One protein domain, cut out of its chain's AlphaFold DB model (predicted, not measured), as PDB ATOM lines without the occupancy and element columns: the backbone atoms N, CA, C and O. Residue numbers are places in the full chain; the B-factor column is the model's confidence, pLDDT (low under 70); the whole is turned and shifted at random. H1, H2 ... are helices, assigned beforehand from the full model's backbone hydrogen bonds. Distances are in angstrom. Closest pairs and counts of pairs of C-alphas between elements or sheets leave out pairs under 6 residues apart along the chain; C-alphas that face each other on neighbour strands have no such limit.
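What this domain is: This is residues 20 to 129 of the 133 residues of the protein "Conserved domain protein" of Methylococcus capsulatus (strain ATCC 33009 / NCIMB 11132 / Bath) (UniProt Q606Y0). One long helix, H7, runs along one side of the domain for most of its length, and shorter helices cover it: H3 crosses its later part, and H5 packs on its first turns at residues 103 to 107. H1 packs on H3 and H4, away from H7, while H4 folds back into H5 as a helical hairpin; the short H2 and H6 lie towards opposite ends, and residues 63 to 68, of which 68 belongs to H4, stick out. The printed part has 110 residues with seven named helices, H1 to H7 in order, and no named strand: the class is all helix. It is compact, with a radius of gyration of the C-alphas of 14.0 A and spans of 42 by 33 by 23 A.

How they stand to each other: H1, residues 20 to 33, touches H4, residues 68 to 82, at a shallow tilt of 24 degrees, the same way; the closest C-alphas are those of Leu 25 and Ala 78, 4.1 A apart. H1 also touches H3, residues 46 to 60, at a steep tilt of 48 degrees, opposite ways, closest at the C-alphas of Leu 33 and Pro 46, 5.5 A apart. H2, residues 37 to 41, is close to H1 but not clearly touching, with the C-alphas of Leu 33 and Leu 39 closest at 7.3 A. H3 touches residues 113 to 124 of H7, residues 103 to 128, at a steep tilt of 54 degrees, opposite ways; the C-alphas of Val 53 and Tyr 116 are closest, 5.6 A apart. H4 forms a helical hairpin with H5, residues 86 to 95, at a shallow tilt of 12 degrees, closest at the C-alphas of Phe 80 and Phe 89, 6.1 A apart. H5 touches residues 103 to 107 of H7, closest at the C-alphas of Ala 93 and Ala 106, 5.4 A apart. H6, residues 97 to 100, and H7 touch only at the corner, with the C-alphas of Lys 97 and Val 103 closest at 4.7 A. H7 is the hub, touching three helices; H1 and H7 are apart. Every O i to N i+4 pair is within hydrogen-bond range in H1, H2 and H3, against 10 of 11 in H4, 5 of 6 in H5 and 19 of 22 in H7; H6 is too short for such a pair.

Where its parts are: H1 begins at C-alpha 20, (43.372, 102.491, 261.394), and is 19.6 A long from first to last C-alpha. H3 is 21.1 A long, H4 21.8 A, H5 14.1 A and H7 38.5 A. H7 runs from C-alpha 103 at (41.901, 77.657, 257.499) to C-alpha 128 at (19.699, 99.788, 279.893).

The domain as a whole: The C-alphas farthest apart are those of Asp 98 and Gly 129, at 42.7 A. The printed part has no cut and no long link. The mean pLDDT of the printed part is 93.1, and residue 129 alone is under 70.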
ATOM      1  N   LYS A  20      44.004 102.798 262.686       85.44
ATOM      2  CA  LYS A  20      43.372 102.491 261.394       85.44
ATOM      3  C   LYS A  20      42.693 101.117 261.375       85.44
ATOM      4  O   LYS A  20      41.539 101.037 260.994       85.44
ATOM      5  N   GLU A  21      43.379 100.057 261.796       89.00
ATOM      6  CA  GLU A  21      42.824  98.696 261.697       89.00
ATOM      7  C   GLU A  21      41.635  98.481 262.643       89.00
ATOM      8  O   GLU A  21      40.679  97.794 262.295       89.00
ATOM      9  N   GLN A  22      41.665  99.107 263.825       89.50
ATOM     10  CA  GLN A  22      40.509  99.128 264.725       89.50
ATOM     11  C   GLN A  22      39.334  99.882 264.097       89.50
ATOM     12  O   GLN A  22      38.205  99.411 264.176       89.50
ATOM     13  N   SER A  23      39.598 101.013 263.428       92.00
ATOM     14  CA  SER A  23      38.577 101.773 262.696       92.00
ATOM     15  C   SER A  23      37.971 100.961 261.554       92.00
ATOM     16  O   SER A  23      36.753 100.891 261.444       92.00
ATOM     17  N   ASP A  24      38.798 100.303 260.740       93.81
ATOM     18  CA  ASP A  24      38.341  99.496 259.606       93.81
ATOM     19  C   ASP A  24      37.472  98.312 260.091       93.81
ATOM     20  O   ASP A  24      36.423  98.024 259.510       93.81
ATOM     21  N   LEU A  25      37.858  97.653 261.194       95.69
ATOM     22  CA  LEU A  25      37.037  96.615 261.830       95.69
ATOM     23  C   LEU A  25      35.725  97.184 262.383       95.69
ATOM     24  O   LEU A  25      34.662  96.607 262.151       95.69
ATOM     25  N   ARG A  26      35.787  98.319 263.089       96.56
ATOM     26  CA  ARG A  26      34.614  99.003 263.643       96.56
ATOM     27  C   ARG A  26      33.609  99.351 262.552       96.56
ATOM     28  O   ARG A  26      32.421  99.107 262.722       96.56
ATOM     29  N   GLU A  27      34.068  99.903 261.433       95.88
ATOM     30  CA  GLU A  27      33.222 100.252 260.289       95.88
ATOM     31  C   GLU A  27      32.567  99.014 259.668       95.88
ATOM     32  O   GLU A  27      31.368  99.031 259.384       95.88
ATOM     33  N   ALA A  28      33.319  97.918 259.508       94.62
ATOM     34  CA  ALA A  28      32.784  96.657 258.999       94.62
ATOM     35  C   ALA A  28      31.720  96.050 259.932       94.62
ATOM     36  O   ALA A  28      30.707  95.530 259.458       94.62
ATOM     37  N   LEU A  29      31.930  96.131 261.250       95.06
ATOM     38  CA  LEU A  29      30.955  95.709 262.256       95.06
ATOM     39  C   LEU A  29      29.720  96.604 262.240       95.06
ATOM     40  O   LEU A  29      28.610  96.092 262.158       95.06
ATOM     41  N   LEU A  30      29.900  97.925 262.248       95.88
ATOM     42  CA  LEU A  30      28.801  98.883 262.237       95.88
ATOM     43  C   LEU A  30      27.895  98.681 261.019       95.88
ATOM     44  O   LEU A  30      26.679  98.640 261.171       95.88
ATOM     45  N   ALA A  31      28.474  98.479 259.833       93.50
ATOM     46  CA  ALA A  31      27.706  98.210 258.620       93.50
ATOM     47  C   ALA A  31      26.842  96.941 258.727       93.50
ATOM     48  O   ALA A  31      25.766  96.885 258.144       93.50
ATOM     49  N   LYS A  32      27.293  95.924 259.473       90.50
ATOM     50  CA  LYS A  32      26.505  94.712 259.744       90.50
ATOM     51  C   LYS A  32      25.452  94.933 260.831       90.50
ATOM     52  O   LYS A  32      24.312  94.517 260.664       90.50
ATOM     53  N   LEU A  33      25.831  95.598 261.918       94.19
ATOM     54  CA  LEU A  33      24.988  95.805 263.095       94.19
ATOM     55  C   LEU A  33      23.853  96.811 262.848       94.19
ATOM     56  O   LEU A  33      22.803  96.705 263.468       94.19
ATOM     57  N   GLN A  34      24.019  97.761 261.924       94.00
ATOM     58  CA  GLN A  34      22.956  98.702 261.534       94.00
ATOM     59  C   GLN A  34      21.704  98.005 260.983       94.00
ATOM     60  O   GLN A  34      20.579  98.484 261.166       94.00
ATOM     61  N   ASP A  35      21.893  96.871 260.312       90.31
ATOM     62  CA  ASP A  35      20.801  96.112 259.715       90.31
ATOM     63  C   ASP A  35      20.244  95.029 260.648       90.31
ATOM     64  O   ASP A  35      19.162  94.508 260.371       90.31
ATOM     65  N   ASP A  36      20.908  94.762 261.773       92.06
ATOM     66  CA  ASP A  36      20.538  93.734 262.744       92.06
ATOM     67  C   ASP A  36      19.180  94.034 263.408       92.06
ATOM     68  O   ASP A  36      18.916  95.153 263.864       92.06
ATOM     69  N   SER A  37      18.278  93.048 263.408       93.50
ATOM     70  CA  SER A  37      16.942  93.179 263.993       93.50
ATOM     71  C   SER A  37      16.973  93.193 265.513       93.50
ATOM     72  O   SER A  37      16.209  93.940 266.115       93.50
ATOM     73  N   ASP A  38      17.871  92.430 266.131       92.19
ATOM     74  CA  ASP A  38      17.899  92.284 267.582       92.19
ATOM     75  C   ASP A  38      18.305  93.614 268.225       92.19
ATOM     76  O   ASP A  38      17.700  94.058 269.199       92.19
ATOM     77  N   LEU A  39      19.265  94.327 267.627       93.12
ATOM     78  CA  LEU A  39      19.644  95.662 268.094       93.12
ATOM     79  C   LEU A  39      18.470  96.650 268.029       93.12
ATOM     80  O   LEU A  39      18.322  97.481 268.925       93.12
ATOM     81  N   LYS A  40      17.612  96.549 267.009       91.50
ATOM     82  CA  LYS A  40      16.410  97.390 266.878       91.50
ATOM     83  C   LYS A  40      15.364  97.021 267.924       91.50
ATOM     84  O   LYS A  40      14.819  97.916 268.568       91.50
ATOM     85  N   ASP A  41      15.127  95.728 268.125       92.75
ATOM     86  CA  ASP A  41      14.131  95.210 269.066       92.75
ATOM     87  C   ASP A  41      14.481  95.557 270.522       92.75
ATOM     88  O   ASP A  41      13.599  95.904 271.310       92.75
ATOM     89  N   TYR A  42      15.772  95.543 270.865       90.62
ATOM     90  CA  TYR A  42      16.277  95.937 272.185       90.62
ATOM     91  C   TYR A  42      16.640  97.428 272.299       90.62
ATOM     92  O   TYR A  42      17.106  97.855 273.355       90.62
ATOM     93  N   ASN A  43      16.417  98.232 271.251       93.12
ATOM     94  CA  ASN A  43      16.759  99.660 271.196       93.12
ATOM     95  C   ASN A  43      18.221  99.951 271.607       93.12
ATOM     96  O   ASN A  43      18.499 100.872 272.377       93.12
ATOM     97  N   LEU A  44      19.150  99.128 271.116       94.38
ATOM     98  CA  LEU A  44      20.586  99.247 271.361       94.38
ATOM     99  C   LEU A  44      21.244 100.095 270.269       94.38
ATOM    100  O   LEU A  44      20.893  99.976 269.095       94.38
ATOM    101  N   ASP A  45      22.232 100.913 270.639       95.44
ATOM    102  CA  ASP A  45      23.015 101.682 269.670       95.44
ATOM    103  C   ASP A  45      24.046 100.780 268.957       95.44
ATOM    104  O   ASP A  45      24.945 100.238 269.607       95.44
ATOM    105  N   PRO A  46      23.979 100.617 267.619       96.25
ATOM    106  CA  PRO A  46      24.928  99.777 266.885       96.25
ATOM    107  C   PRO A  46      26.383 100.245 266.981       96.25
ATOM    108  O   PRO A  46      27.297  99.428 266.864       96.25
ATOM    109  N   GLY A  47      26.610 101.548 267.177       96.12
ATOM    110  CA  GLY A  47      27.936 102.118 267.376       96.12
ATOM    111  C   GLY A  47      28.552 101.665 268.695       96.12
ATOM    112  O   GLY A  47      29.679 101.179 268.690       96.12
ATOM    113  N   GLU A  48      27.797 101.743 269.791       96.12
ATOM    114  CA  GLU A  48      28.233 101.279 271.112       96.12
ATOM    115  C   GLU A  48      28.545  99.778 271.126       96.12
ATOM    116  O   GLU A  48      29.542  99.356 271.718       96.12
ATOM    117  N   ILE A  49      27.740  98.962 270.433       97.31
ATOM    118  CA  ILE A  49      28.016  97.526 270.301       97.31
ATOM    119  C   ILE A  49      29.288  97.289 269.479       97.31
ATOM    120  O   ILE A  49      30.137  96.500 269.894       97.31
ATOM    121  N   ALA A  50      29.468  97.985 268.351       97.06
ATOM    122  CA  ALA A  50      30.679  97.866 267.539       97.06
ATOM    123  C   ALA A  50      31.942  98.258 268.326       97.06
ATOM    124  O   ALA A  50      32.950  97.557 268.251       97.06
ATOM    125  N   ASP A  51      31.879  99.341 269.104       96.88
ATOM    126  CA  ASP A  51      32.979  99.799 269.956       96.88
ATOM    127  C   ASP A  51      33.323  98.774 271.045       96.88
ATOM    128  O   ASP A  51      34.495  98.446 271.237       96.88
ATOM    129  N   CYS A  52      32.310  98.215 271.713       97.44
ATOM    130  CA  CYS A  52      32.497  97.150 272.697       97.44
ATOM    131  C   CYS A  52      33.198  95.928 272.085       97.44
ATOM    132  O   CYS A  52      34.216  95.475 272.607       97.44
ATOM    133  N   VAL A  53      32.723  95.450 270.930       96.81
ATOM    134  CA  VAL A  53      33.290  94.270 270.261       96.81
ATOM    135  C   VAL A  53      34.745  94.499 269.855       96.81
ATOM    136  O   VAL A  53      35.579  93.619 270.053       96.81
ATOM    137  N   VAL A  54      35.077  95.669 269.297       96.25
ATOM    138  CA  VAL A  54      36.460  95.991 268.908       96.25
ATOM    139  C   VAL A  54      37.384  96.012 270.121       96.25
ATOM    140  O   VAL A  54      38.504  95.504 270.022       96.25
ATOM    141  N   ASN A  55      36.932  96.572 271.243       95.12
ATOM    142  CA  ASN A  55      37.716  96.631 272.473       95.12
ATOM    143  C   ASN A  55      37.967  95.230 273.037       95.12
ATOM    144  O   ASN A  55      39.128  94.835 273.152       95.12
ATOM    145  N   ASP A  56      36.905  94.458 273.279       95.81
ATOM    146  CA  ASP A  56      37.008  93.115 273.860       95.81
ATOM    147  C   ASP A  56      37.855  92.195 272.974       95.81
ATOM    148  O   ASP A  56      38.768  91.525 273.454       95.81
ATOM    149  N   LEU A  57      37.628  92.222 271.656       94.88
ATOM    150  CA  LEU A  57      38.434  91.456 270.713       94.88
ATOM    151  C   LEU A  57      39.907  91.865 270.771       94.88
ATOM    152  O   LEU A  57      40.777  90.997 270.791       94.88
ATOM    153  N   THR A  58      40.199  93.172 270.753       93.31
ATOM    154  CA  THR A  58      41.575  93.696 270.764       93.31
ATOM    155  C   THR A  58      42.328  93.270 272.020       93.31
ATOM    156  O   THR A  58      43.530  92.979 271.942       93.31
ATOM    157  N   ASP A  59      41.641  93.236 273.158       92.94
ATOM    158  CA  ASP A  59      42.209  92.817 274.434       92.94
ATOM    159  C   ASP A  59      42.517  91.316 274.448       92.94
ATOM    160  O   ASP A  59      43.602  90.928 274.899       92.94
ATOM    161  N   ASP A  60      41.652  90.501 273.839       94.00
ATOM    162  CA  ASP A  60      41.817  89.046 273.720       94.00
ATOM    163  C   ASP A  60      42.836  88.617 272.640       94.00
ATOM    164  O   ASP A  60      43.234  87.448 272.564       94.00
ATOM    165  N   LEU A  61      43.306  89.544 271.791       93.81
ATOM    166  CA  LEU A  61      44.304  89.224 270.769       93.81
ATOM    167  C   LEU A  61      45.641  88.777 271.389       93.81
ATOM    168  O   LEU A  61      46.144  89.390 272.338       93.81
ATOM    169  N   PRO A  62      46.325  87.787 270.786       93.06
ATOM    170  CA  PRO A  62      47.625  87.348 271.274       93.06
ATOM    171  C   PRO A  62      48.674  88.469 271.196       93.06
ATOM    172  O   PRO A  62      48.622  89.365 270.349       93.06
ATOM    173  N   GLY A  63      49.671  88.390 272.079       89.81
ATOM    174  CA  GLY A  63      50.737  89.391 272.192       89.81
ATOM    175  C   GLY A  63      50.406  90.512 273.177       89.81
ATOM    176  O   GLY A  63      49.465  90.408 273.956       89.81
ATOM    177  N   PHE A  64      51.211  91.575 273.168       88.44
ATOM    178  CA  PHE A  64      51.050  92.746 274.038       88.44
ATOM    179  C   PHE A  64      50.527  93.955 273.241       88.44
ATOM    180  O   PHE A  64      50.693  93.987 272.016       88.44
ATOM    181  N   PRO A  65      49.930  94.977 273.887       84.81
ATOM    182  CA  PRO A  65      49.566  96.225 273.216       84.81
ATOM    183  C   PRO A  65      50.763  96.838 272.473       84.81
ATOM    184  O   PRO A  65      51.767  97.203 273.080       84.81
ATOM    185  N   GLY A  66      50.669  96.926 271.144       80.81
ATOM    186  CA  GLY A  66      51.767  97.360 270.271       80.81
ATOM    187  C   GLY A  66      52.495  96.236 269.520       80.81
ATOM    188  O   GLY A  66      53.316  96.548 268.659       80.81
ATOM    189  N   ASP A  67      52.180  94.957 269.770       87.62
ATOM    190  CA  ASP A  67      52.641  93.842 268.928       87.62
ATOM    191  C   ASP A  67      52.152  94.070 267.480       87.62
ATOM    192  O   ASP A  67      50.943  94.203 267.249       87.62
ATOM    193  N   PRO A  68      53.053  94.123 266.480       86.31
ATOM    194  CA  PRO A  68      52.678  94.388 265.094       86.31
ATOM    195  C   PRO A  68      51.723  93.337 264.513       86.31
ATOM    196  O   PRO A  68      50.967  93.655 263.597       86.31
ATOM    197  N   ARG A  69      51.702  92.113 265.053       90.88
ATOM    198  CA  ARG A  69      50.780  91.055 264.617       90.88
ATOM    199  C   ARG A  69      49.335  91.345 265.002       90.88
ATOM    200  O   ARG A  69      48.439  90.926 264.279       90.88
ATOM    201  N   ARG A  70      49.082  92.109 266.076       92.88
ATOM    202  CA  ARG A  70      47.712  92.507 266.455       92.88
ATOM    203  C   ARG A  70      47.019  93.277 265.330       92.88
ATOM    204  O   ARG A  70      45.838  93.061 265.095       92.88
ATOM    205  N   LYS A  71      47.767  94.078 264.559       91.81
ATOM    206  CA  LYS A  71      47.242  94.746 263.355       91.81
ATOM    207  C   LYS A  71      46.755  93.742 262.318       91.81
ATOM    208  O   LYS A  71      45.653  93.888 261.821       91.81
ATOM    209  N   GLN A  72      47.534  92.693 262.057       94.69
ATOM    210  CA  GLN A  72      47.166  91.656 261.089       94.69
ATOM    211  C   GLN A  72      45.889  90.918 261.503       94.69
ATOM    212  O   GLN A  72      45.058  90.628 260.648       94.69
ATOM    213  N   TYR A  73      45.703  90.651 262.802       95.88
ATOM    214  CA  TYR A  73      44.458  90.062 263.300       95.88
ATOM    215  C   TYR A  73      43.266  90.991 263.074       95.88
ATOM    216  O   TYR A  73      42.256  90.548 262.536       95.88
ATOM    217  N   LEU A  74      43.389  92.272 263.431       95.06
ATOM    218  CA  LEU A  74      42.328  93.262 263.219       95.06
ATOM    219  C   LEU A  74      41.967  93.399 261.735       95.06
ATOM    220  O   LEU A  74      40.786  93.343 261.393       95.06
ATOM    221  N   THR A  75      42.965  93.468 260.847       95.31
ATOM    222  CA  THR A  75      42.748  93.467 259.394       95.31
ATOM    223  C   THR A  75      42.006  92.206 258.945       95.31
ATOM    224  O   THR A  75      41.039  92.297 258.190       95.31
ATOM    225  N   ALA A  76      42.409  91.025 259.424       95.88
ATOM    226  CA  ALA A  76      41.752  89.768 259.071       95.88
ATOM    227  C   ALA A  76      40.280  89.748 259.509       95.88
ATOM    228  O   ALA A  76      39.400  89.410 258.716       95.88
ATOM    229  N   TYR A  77      40.001  90.177 260.741       96.19
ATOM    230  CA  TYR A  77      38.641  90.291 261.259       96.19
ATOM    231  C   TYR A  77      37.797  91.292 260.462       96.19
ATOM    232  O   TYR A  77      36.670  90.966 260.086       96.19
ATOM    233  N   ALA A  78      38.348  92.457 260.113       95.56
ATOM    234  CA  ALA A  78      37.662  93.431 259.266       95.56
ATOM    235  C   ALA A  78      37.308  92.819 257.902       95.56
ATOM    236  O   ALA A  78      36.192  92.963 257.399       95.56
ATOM    237  N   ARG A  79      38.232  92.045 257.320       95.31
ATOM    238  CA  ARG A  79      38.033  91.365 256.036       95.31
ATOM    239  C   ARG A  79      36.950  90.295 256.119       95.31
ATOM    240  O   ARG A  79      36.048  90.324 255.280       95.31
ATOM    241  N   PHE A  80      36.966  89.440 257.145       93.81
ATOM    242  CA  PHE A  80      35.896  88.467 257.411       93.81
ATOM    243  C   PHE A  80      34.516  89.135 257.482       93.81
ATOM    244  O   PHE A  80      33.530  88.581 256.998       93.81
ATOM    245  N   TYR A  81      34.445  90.349 258.032       90.00
ATOM    246  CA  TYR A  81      33.195  91.085 258.202       90.00
ATOM    247  C   TYR A  81      32.816  91.984 257.014       90.00
ATOM    248  O   TYR A  81      31.654  92.362 256.889       90.00
ATOM    249  N   SER A  82      33.727  92.241 256.079       91.00
ATOM    250  CA  SER A  82      33.450  93.028 254.867       91.00
ATOM    251  C   SER A  82      32.920  92.219 253.673       91.00
ATOM    252  O   SER A  82      32.314  92.784 252.761       91.00
ATOM    253  N   VAL A  83      33.141  90.899 253.644       90.56
ATOM    254  CA  VAL A  83      32.731  90.046 252.515       90.56
ATOM    255  C   VAL A  83      31.233  89.721 252.553       90.56
ATOM    256  O   VAL A  83      30.631  89.597 253.621       90.56
ATOM    257  N   LYS A  84      30.620  89.583 251.368       82.50
ATOM    258  CA  LYS A  84      29.159  89.448 251.194       82.50
ATOM    259  C   LYS A  84      28.665  88.012 250.986       82.50
ATOM    260  O   LYS A  84      27.464  87.802 250.862       82.50
ATOM    261  N   GLY A  85      29.558  87.026 250.927       83.44
ATOM    262  CA  GLY A  85      29.182  85.636 250.671       83.44
ATOM    263  C   GLY A  85      30.248  84.642 251.108       83.44
ATOM    264  O   GLY A  85      31.414  85.008 251.269       83.44
ATOM    265  N   SER A  86      29.838  83.381 251.272       83.69
ATOM    266  CA  SER A  86      30.715  82.290 251.717       83.69
ATOM    267  C   SER A  86      31.940  82.147 250.817       83.69
ATOM    268  O   SER A  86      33.056  82.236 251.307       83.69
ATOM    269  N   GLY A  87      31.752  82.109 249.492       88.56
ATOM    270  CA  GLY A  87      32.856  81.934 248.537       88.56
ATOM    271  C   GLY A  87      33.983  82.970 248.646       88.56
ATOM    272  O   GLY A  87      35.134  82.664 248.336       88.56
ATOM    273  N   ASP A  88      33.680  84.196 249.081       90.88
ATOM    274  CA  ASP A  88      34.701  85.214 249.348       90.88
ATOM    275  C   ASP A  88      35.263  85.101 250.765       90.88
ATOM    276  O   ASP A  88      36.451  85.344 250.967       90.88
ATOM    277  N   PHE A  89      34.453  84.657 251.728       92.06
ATOM    278  CA  PHE A  89      34.926  84.293 253.058       92.06
ATOM    279  C   PHE A  89      35.980  83.182 253.000       92.06
ATOM    280  O   PHE A  89      37.037  83.336 253.606       92.06
ATOM    281  N   GLU A  90      35.760  82.107 252.234       94.12
ATOM    282  CA  GLU A  90      36.741  81.021 252.108       94.12
ATOM    283  C   GLU A  90      38.088  81.519 251.563       94.12
ATOM    284  O   GLU A  90      39.142  81.109 252.047       94.12
ATOM    285  N   LYS A  91      38.078  82.456 250.605       95.56
ATOM    286  CA  LYS A  91      39.313  83.069 250.087       95.56
ATOM    287  C   LYS A  91      40.043  83.869 251.162       95.56
ATOM    288  O   LYS A  91      41.260  83.767 251.264       95.56
ATOM    289  N   VAL A  92      39.314  84.650 251.961       95.56
ATOM    290  CA  VAL A  92      39.903  85.417 253.068       95.56
ATOM    291  C   VAL A  92      40.422  84.467 254.157       95.56
ATOM    292  O   VAL A  92      41.514  84.667 254.678       95.56
ATOM    293  N   ALA A  93      39.703  83.391 254.479       96.25
ATOM    294  CA  ALA A  93      40.166  82.393 255.442       96.25
ATOM    295  C   ALA A  93      41.454  81.689 254.979       96.25
ATOM    296  O   ALA A  93      42.336  81.433 255.798       96.25
ATOM    297  N   GLU A  94      41.590  81.428 253.676       97.38
ATOM    298  CA  GLU A  94      42.828  80.921 253.077       97.38
ATOM    299  C   GLU A  94      43.963  81.961 253.140       97.38
ATOM    300  O   GLU A  94      45.083  81.607 253.502       97.38
ATOM    301  N   GLU A  95      43.672  83.239 252.855       97.00
ATOM    302  CA  GLU A  95      44.626  84.364 252.918       97.00
ATOM    303  C   GLU A  95      45.257  84.503 254.315       97.00
ATOM    304  O   GLU A  95      46.466  84.696 254.434       97.00
ATOM    305  N   TYR A  96      44.460  84.347 255.377       96.31
ATOM    306  CA  TYR A  96      44.907  84.527 256.764       96.31
ATOM    307  C   TYR A  96      45.204  83.217 257.508       96.31
ATOM    308  O   TYR A  96      45.439  83.238 258.719       96.31
ATOM    309  N   LYS A  97      45.231  82.063 256.830       96.75
ATOM    310  CA  LYS A  97      45.367  80.757 257.500       96.75
ATOM    311  C   LYS A  97      46.606  80.650 258.389       96.75
ATOM    312  O   LYS A  97      46.508  80.091 259.473       96.75
ATOM    313  N   ASP A  98      47.742  81.207 257.972       96.75
ATOM    314  CA  ASP A  98      48.999  81.097 258.719       96.75
ATOM    315  C   ASP A  98      48.979  81.969 259.981       96.75
ATOM    316  O   ASP A  98      49.555  81.600 261.003       96.75
ATOM    317  N   LEU A  99      48.240  83.083 259.949       95.94
ATOM    318  CA  LEU A  99      48.032  83.956 261.104       95.94
ATOM    319  C   LEU A  99      47.205  83.261 262.199       95.94
ATOM    320  O   LEU A  99      47.471  83.433 263.390       95.94
ATOM    321  N   PHE A 100      46.215  82.456 261.802       95.25
ATOM    322  CA  PHE A 100      45.365  81.687 262.719       95.25
ATOM    323  C   PHE A 100      45.847  80.241 262.942       95.25
ATOM    324  O   PHE A 100      45.288  79.523 263.768       95.25
ATOM    325  N   GLY A 101      46.875  79.798 262.217       96.94
ATOM    326  CA  GLY A 101      47.447  78.449 262.255       96.94
ATOM    327  C   GLY A 101      46.784  77.420 261.326       96.94
ATOM    328  O   GLY A 101      47.372  76.374 261.065       96.94
ATOM    329  N   SER A 102      45.574  77.675 260.818       97.62
ATOM    330  CA  SER A 102      44.946  76.910 259.729       97.62
ATOM    331  C   SER A 102      43.702  77.628 259.198       97.62
ATOM    332  O   SER A 102      43.138  78.487 259.872       97.62
ATOM    333  N   VAL A 103      43.195  77.196 258.039       97.06
ATOM    334  CA  VAL A 103      41.901  77.657 257.499       97.06
ATOM    335  C   VAL A 103      40.774  77.370 258.489       97.06
ATOM    336  O   VAL A 103      39.967  78.237 258.799       97.06
ATOM    337  N   LYS A 104      40.759  76.165 259.077       96.94
ATOM    338  CA  LYS A 104      39.769  75.785 260.095       96.94
ATOM    339  C   LYS A 104      39.804  76.733 261.297       96.94
ATOM    340  O   LYS A 104      38.752  77.125 261.791       96.94
ATOM    341  N   ALA A 105      40.997  77.105 261.754       96.88
ATOM    342  CA  ALA A 105      41.158  78.040 262.859       96.88
ATOM    343  C   ALA A 105      40.717  79.463 262.479       96.88
ATOM    344  O   ALA A 105      40.094  80.125 263.301       96.88
ATOM    345  N   ALA A 106      40.953  79.904 261.238       96.38
ATOM    346  CA  ALA A 106      40.444  81.177 260.726       96.38
ATOM    347  C   ALA A 106      38.902  81.207 260.691       96.38
ATOM    348  O   ALA A 106      38.292  82.154 261.184       96.38
ATOM    349  N   HIS A 107      38.258  80.131 260.218       94.81
ATOM    350  CA  HIS A 107      36.797  79.975 260.286       94.81
ATOM    351  C   HIS A 107      36.285  80.044 261.730       94.81
ATOM    352  O   HIS A 107      35.345  80.776 262.024       94.81
ATOM    353  N   GLN A 108      36.906  79.296 262.645       95.19
ATOM    354  CA  GLN A 108      36.517  79.306 264.057       95.19
ATOM    355  C   GLN A 108      36.700  80.684 264.693       95.19
ATOM    356  O   GLN A 108      35.849  81.114 265.464       95.19
ATOM    357  N   ALA A 109      37.784  81.384 264.363       94.25
ATOM    358  CA  ALA A 109      38.035  82.734 264.841       94.25
ATOM    359  C   ALA A 109      36.941  83.704 264.380       94.25
ATOM    360  O   ALA A 109      36.440  84.461 265.206       94.25
ATOM    361  N   ALA A 110      36.533  83.640 263.109       92.31
ATOM    362  CA  ALA A 110      35.440  84.456 262.588       92.31
ATOM    363  C   ALA A 110      34.098  84.146 263.270       92.31
ATOM    364  O   ALA A 110      33.372  85.069 263.612       92.31
ATOM    365  N   LEU A 111      33.790  82.867 263.519       91.31
ATOM    366  CA  LEU A 111      32.555  82.465 264.206       91.31
ATOM    367  C   LEU A 111      32.504  82.937 265.664       91.31
ATOM    368  O   LEU A 111      31.443  83.341 266.130       91.31
ATOM    369  N   ARG A 112      33.641  82.946 266.374       90.56
ATOM    370  CA  ARG A 112      33.710  83.458 267.755       90.56
ATOM    371  C   ARG A 112      33.361  84.938 267.876       90.56
ATOM    372  O   ARG A 112      33.050  85.392 268.965       90.56
ATOM    373  N   MET A 113      33.380  85.701 266.786       90.50
ATOM    374  CA  MET A 113      32.937  87.095 266.810       90.50
ATOM    375  C   MET A 113      31.457  87.232 267.204       90.50
ATOM    376  O   MET A 113      31.085  88.216 267.838       90.50
ATOM    377  N   THR A 114      30.620  86.232 266.907       92.00
ATOM    378  CA  THR A 114      29.242  86.189 267.413       92.00
ATOM    379  C   THR A 114      29.207  86.192 268.941       92.00
ATOM    380  O   THR A 114      28.371  86.886 269.509       92.00
ATOM    381  N   ASP A 115      30.137  85.510 269.615       94.56
ATOM    382  CA  ASP A 115      30.194  85.493 271.082       94.56
ATOM    383  C   ASP A 115      30.487  86.892 271.643       94.56
ATOM    384  O   ASP A 115      29.840  87.315 272.602       94.56
ATOM    385  N   TYR A 116      31.398  87.644 271.015       96.00
ATOM    386  CA  TYR A 116      31.672  89.038 271.387       96.00
ATOM    387  C   TYR A 116      30.451  89.933 271.173       96.00
ATOM    388  O   TYR A 116      30.086  90.690 272.067       96.00
ATOM    389  N   ILE A 117      29.782  89.825 270.017       95.62
ATOM    390  CA  ILE A 117      28.577  90.613 269.712       95.62
ATOM    391  C   ILE A 117      27.487  90.338 270.751       95.62
ATOM    392  O   ILE A 117      26.973  91.274 271.361       95.62
ATOM    393  N   MET A 118      27.185  89.063 271.013       95.06
ATOM    394  CA  MET A 118      26.160  88.670 271.983       95.06
ATOM    395  C   MET A 118      26.516  89.098 273.407       95.06
ATOM    396  O   MET A 118      25.644  89.547 274.149       95.06
ATOM    397  N   THR A 119      27.793  89.007 273.785       96.88
ATOM    398  CA  THR A 119      28.276  89.480 275.090       96.88
ATOM    399  C   THR A 119      28.084  90.989 275.222       96.88
ATOM    400  O   THR A 119      27.494  91.449 276.196       96.88
ATOM    401  N   CYS A 120      28.505  91.764 274.222       97.31
ATOM    402  CA  CYS A 120      28.364  93.218 274.211       97.31
ATOM    403  C   CYS A 120      26.900  93.672 274.211       97.31
ATOM    404  O   CYS A 120      26.552  94.618 274.920       97.31
ATOM    405  N   MET A 121      26.028  92.982 273.471       95.69
ATOM    406  CA  MET A 121      24.583  93.214 273.519       95.69
ATOM    407  C   MET A 121      24.015  92.913 274.905       95.69
ATOM    408  O   MET A 121      23.282  93.735 275.445       95.69
ATOM    409  N   GLY A 122      24.393  91.783 275.513       95.69
ATOM    410  CA  GLY A 122      23.981  91.421 276.869       95.69
ATOM    411  C   GLY A 122      24.372  92.488 277.890       95.69
ATOM    412  O   GLY A 122      23.520  92.981 278.623       95.69
ATOM    413  N   GLN A 123      25.628  92.937 277.860       95.50
ATOM    414  CA  GLN A 123      26.088  94.024 278.724       95.50
ATOM    415  C   GLN A 123      25.332  95.339 278.469       95.50
ATOM    416  O   GLN A 123      25.060  96.089 279.404       95.50
ATOM    417  N   ALA A 124      25.005  95.660 277.213       94.81
ATOM    418  CA  ALA A 124      24.248  96.867 276.886       94.81
ATOM    419  C   ALA A 124      22.802  96.797 277.405       94.81
ATOM    420  O   ALA A 124      22.305  97.788 277.938       94.81
ATOM    421  N   ILE A 125      22.165  95.626 277.321       93.12
ATOM    422  CA  ILE A 125      20.835  95.362 277.889       93.12
ATOM    423  C   ILE A 125      20.867  95.464 279.419       93.12
ATOM    424  O   ILE A 125      20.003  96.100 280.016       93.12
ATOM    425  N   GLU A 126      21.877  94.889 280.073       92.19
ATOM    426  CA  GLU A 126      22.046  94.993 281.529       92.19
ATOM    427  C   GLU A 126      22.214  96.447 281.986       92.19
ATOM    428  O   GLU A 126      21.675  96.838 283.022       92.19
ATOM    429  N   ARG A 127      22.917  97.272 281.197       87.94
ATOM    430  CA  ARG A 127      23.067  98.711 281.458       87.94
ATOM    431  C   ARG A 127      21.787  99.512 281.208       87.94
ATOM    432  O   ARG A 127      21.615 100.552 281.842       87.94
ATOM    433  N   SER A 128      20.925  99.076 280.286       79.50
ATOM    434  CA  SER A 128      19.699  99.788 279.893       79.50
ATOM    435  C   SER A 128      18.438  99.327 280.633       79.50
ATOM    436  O   SER A 128      17.433 100.042 280.632       79.50
ATOM    437  N   GLY A 129      18.481  98.167 281.296       67.81
ATOM    438  CA  GLY A 129      17.417  97.698 282.179       67.81
ATOM    439  C   GLY A 129      17.139  98.683 283.325       67.81
ATOM    440  O   GLY A 129      18.029  99.437 283.729       67.81
TER     441      GLY A 129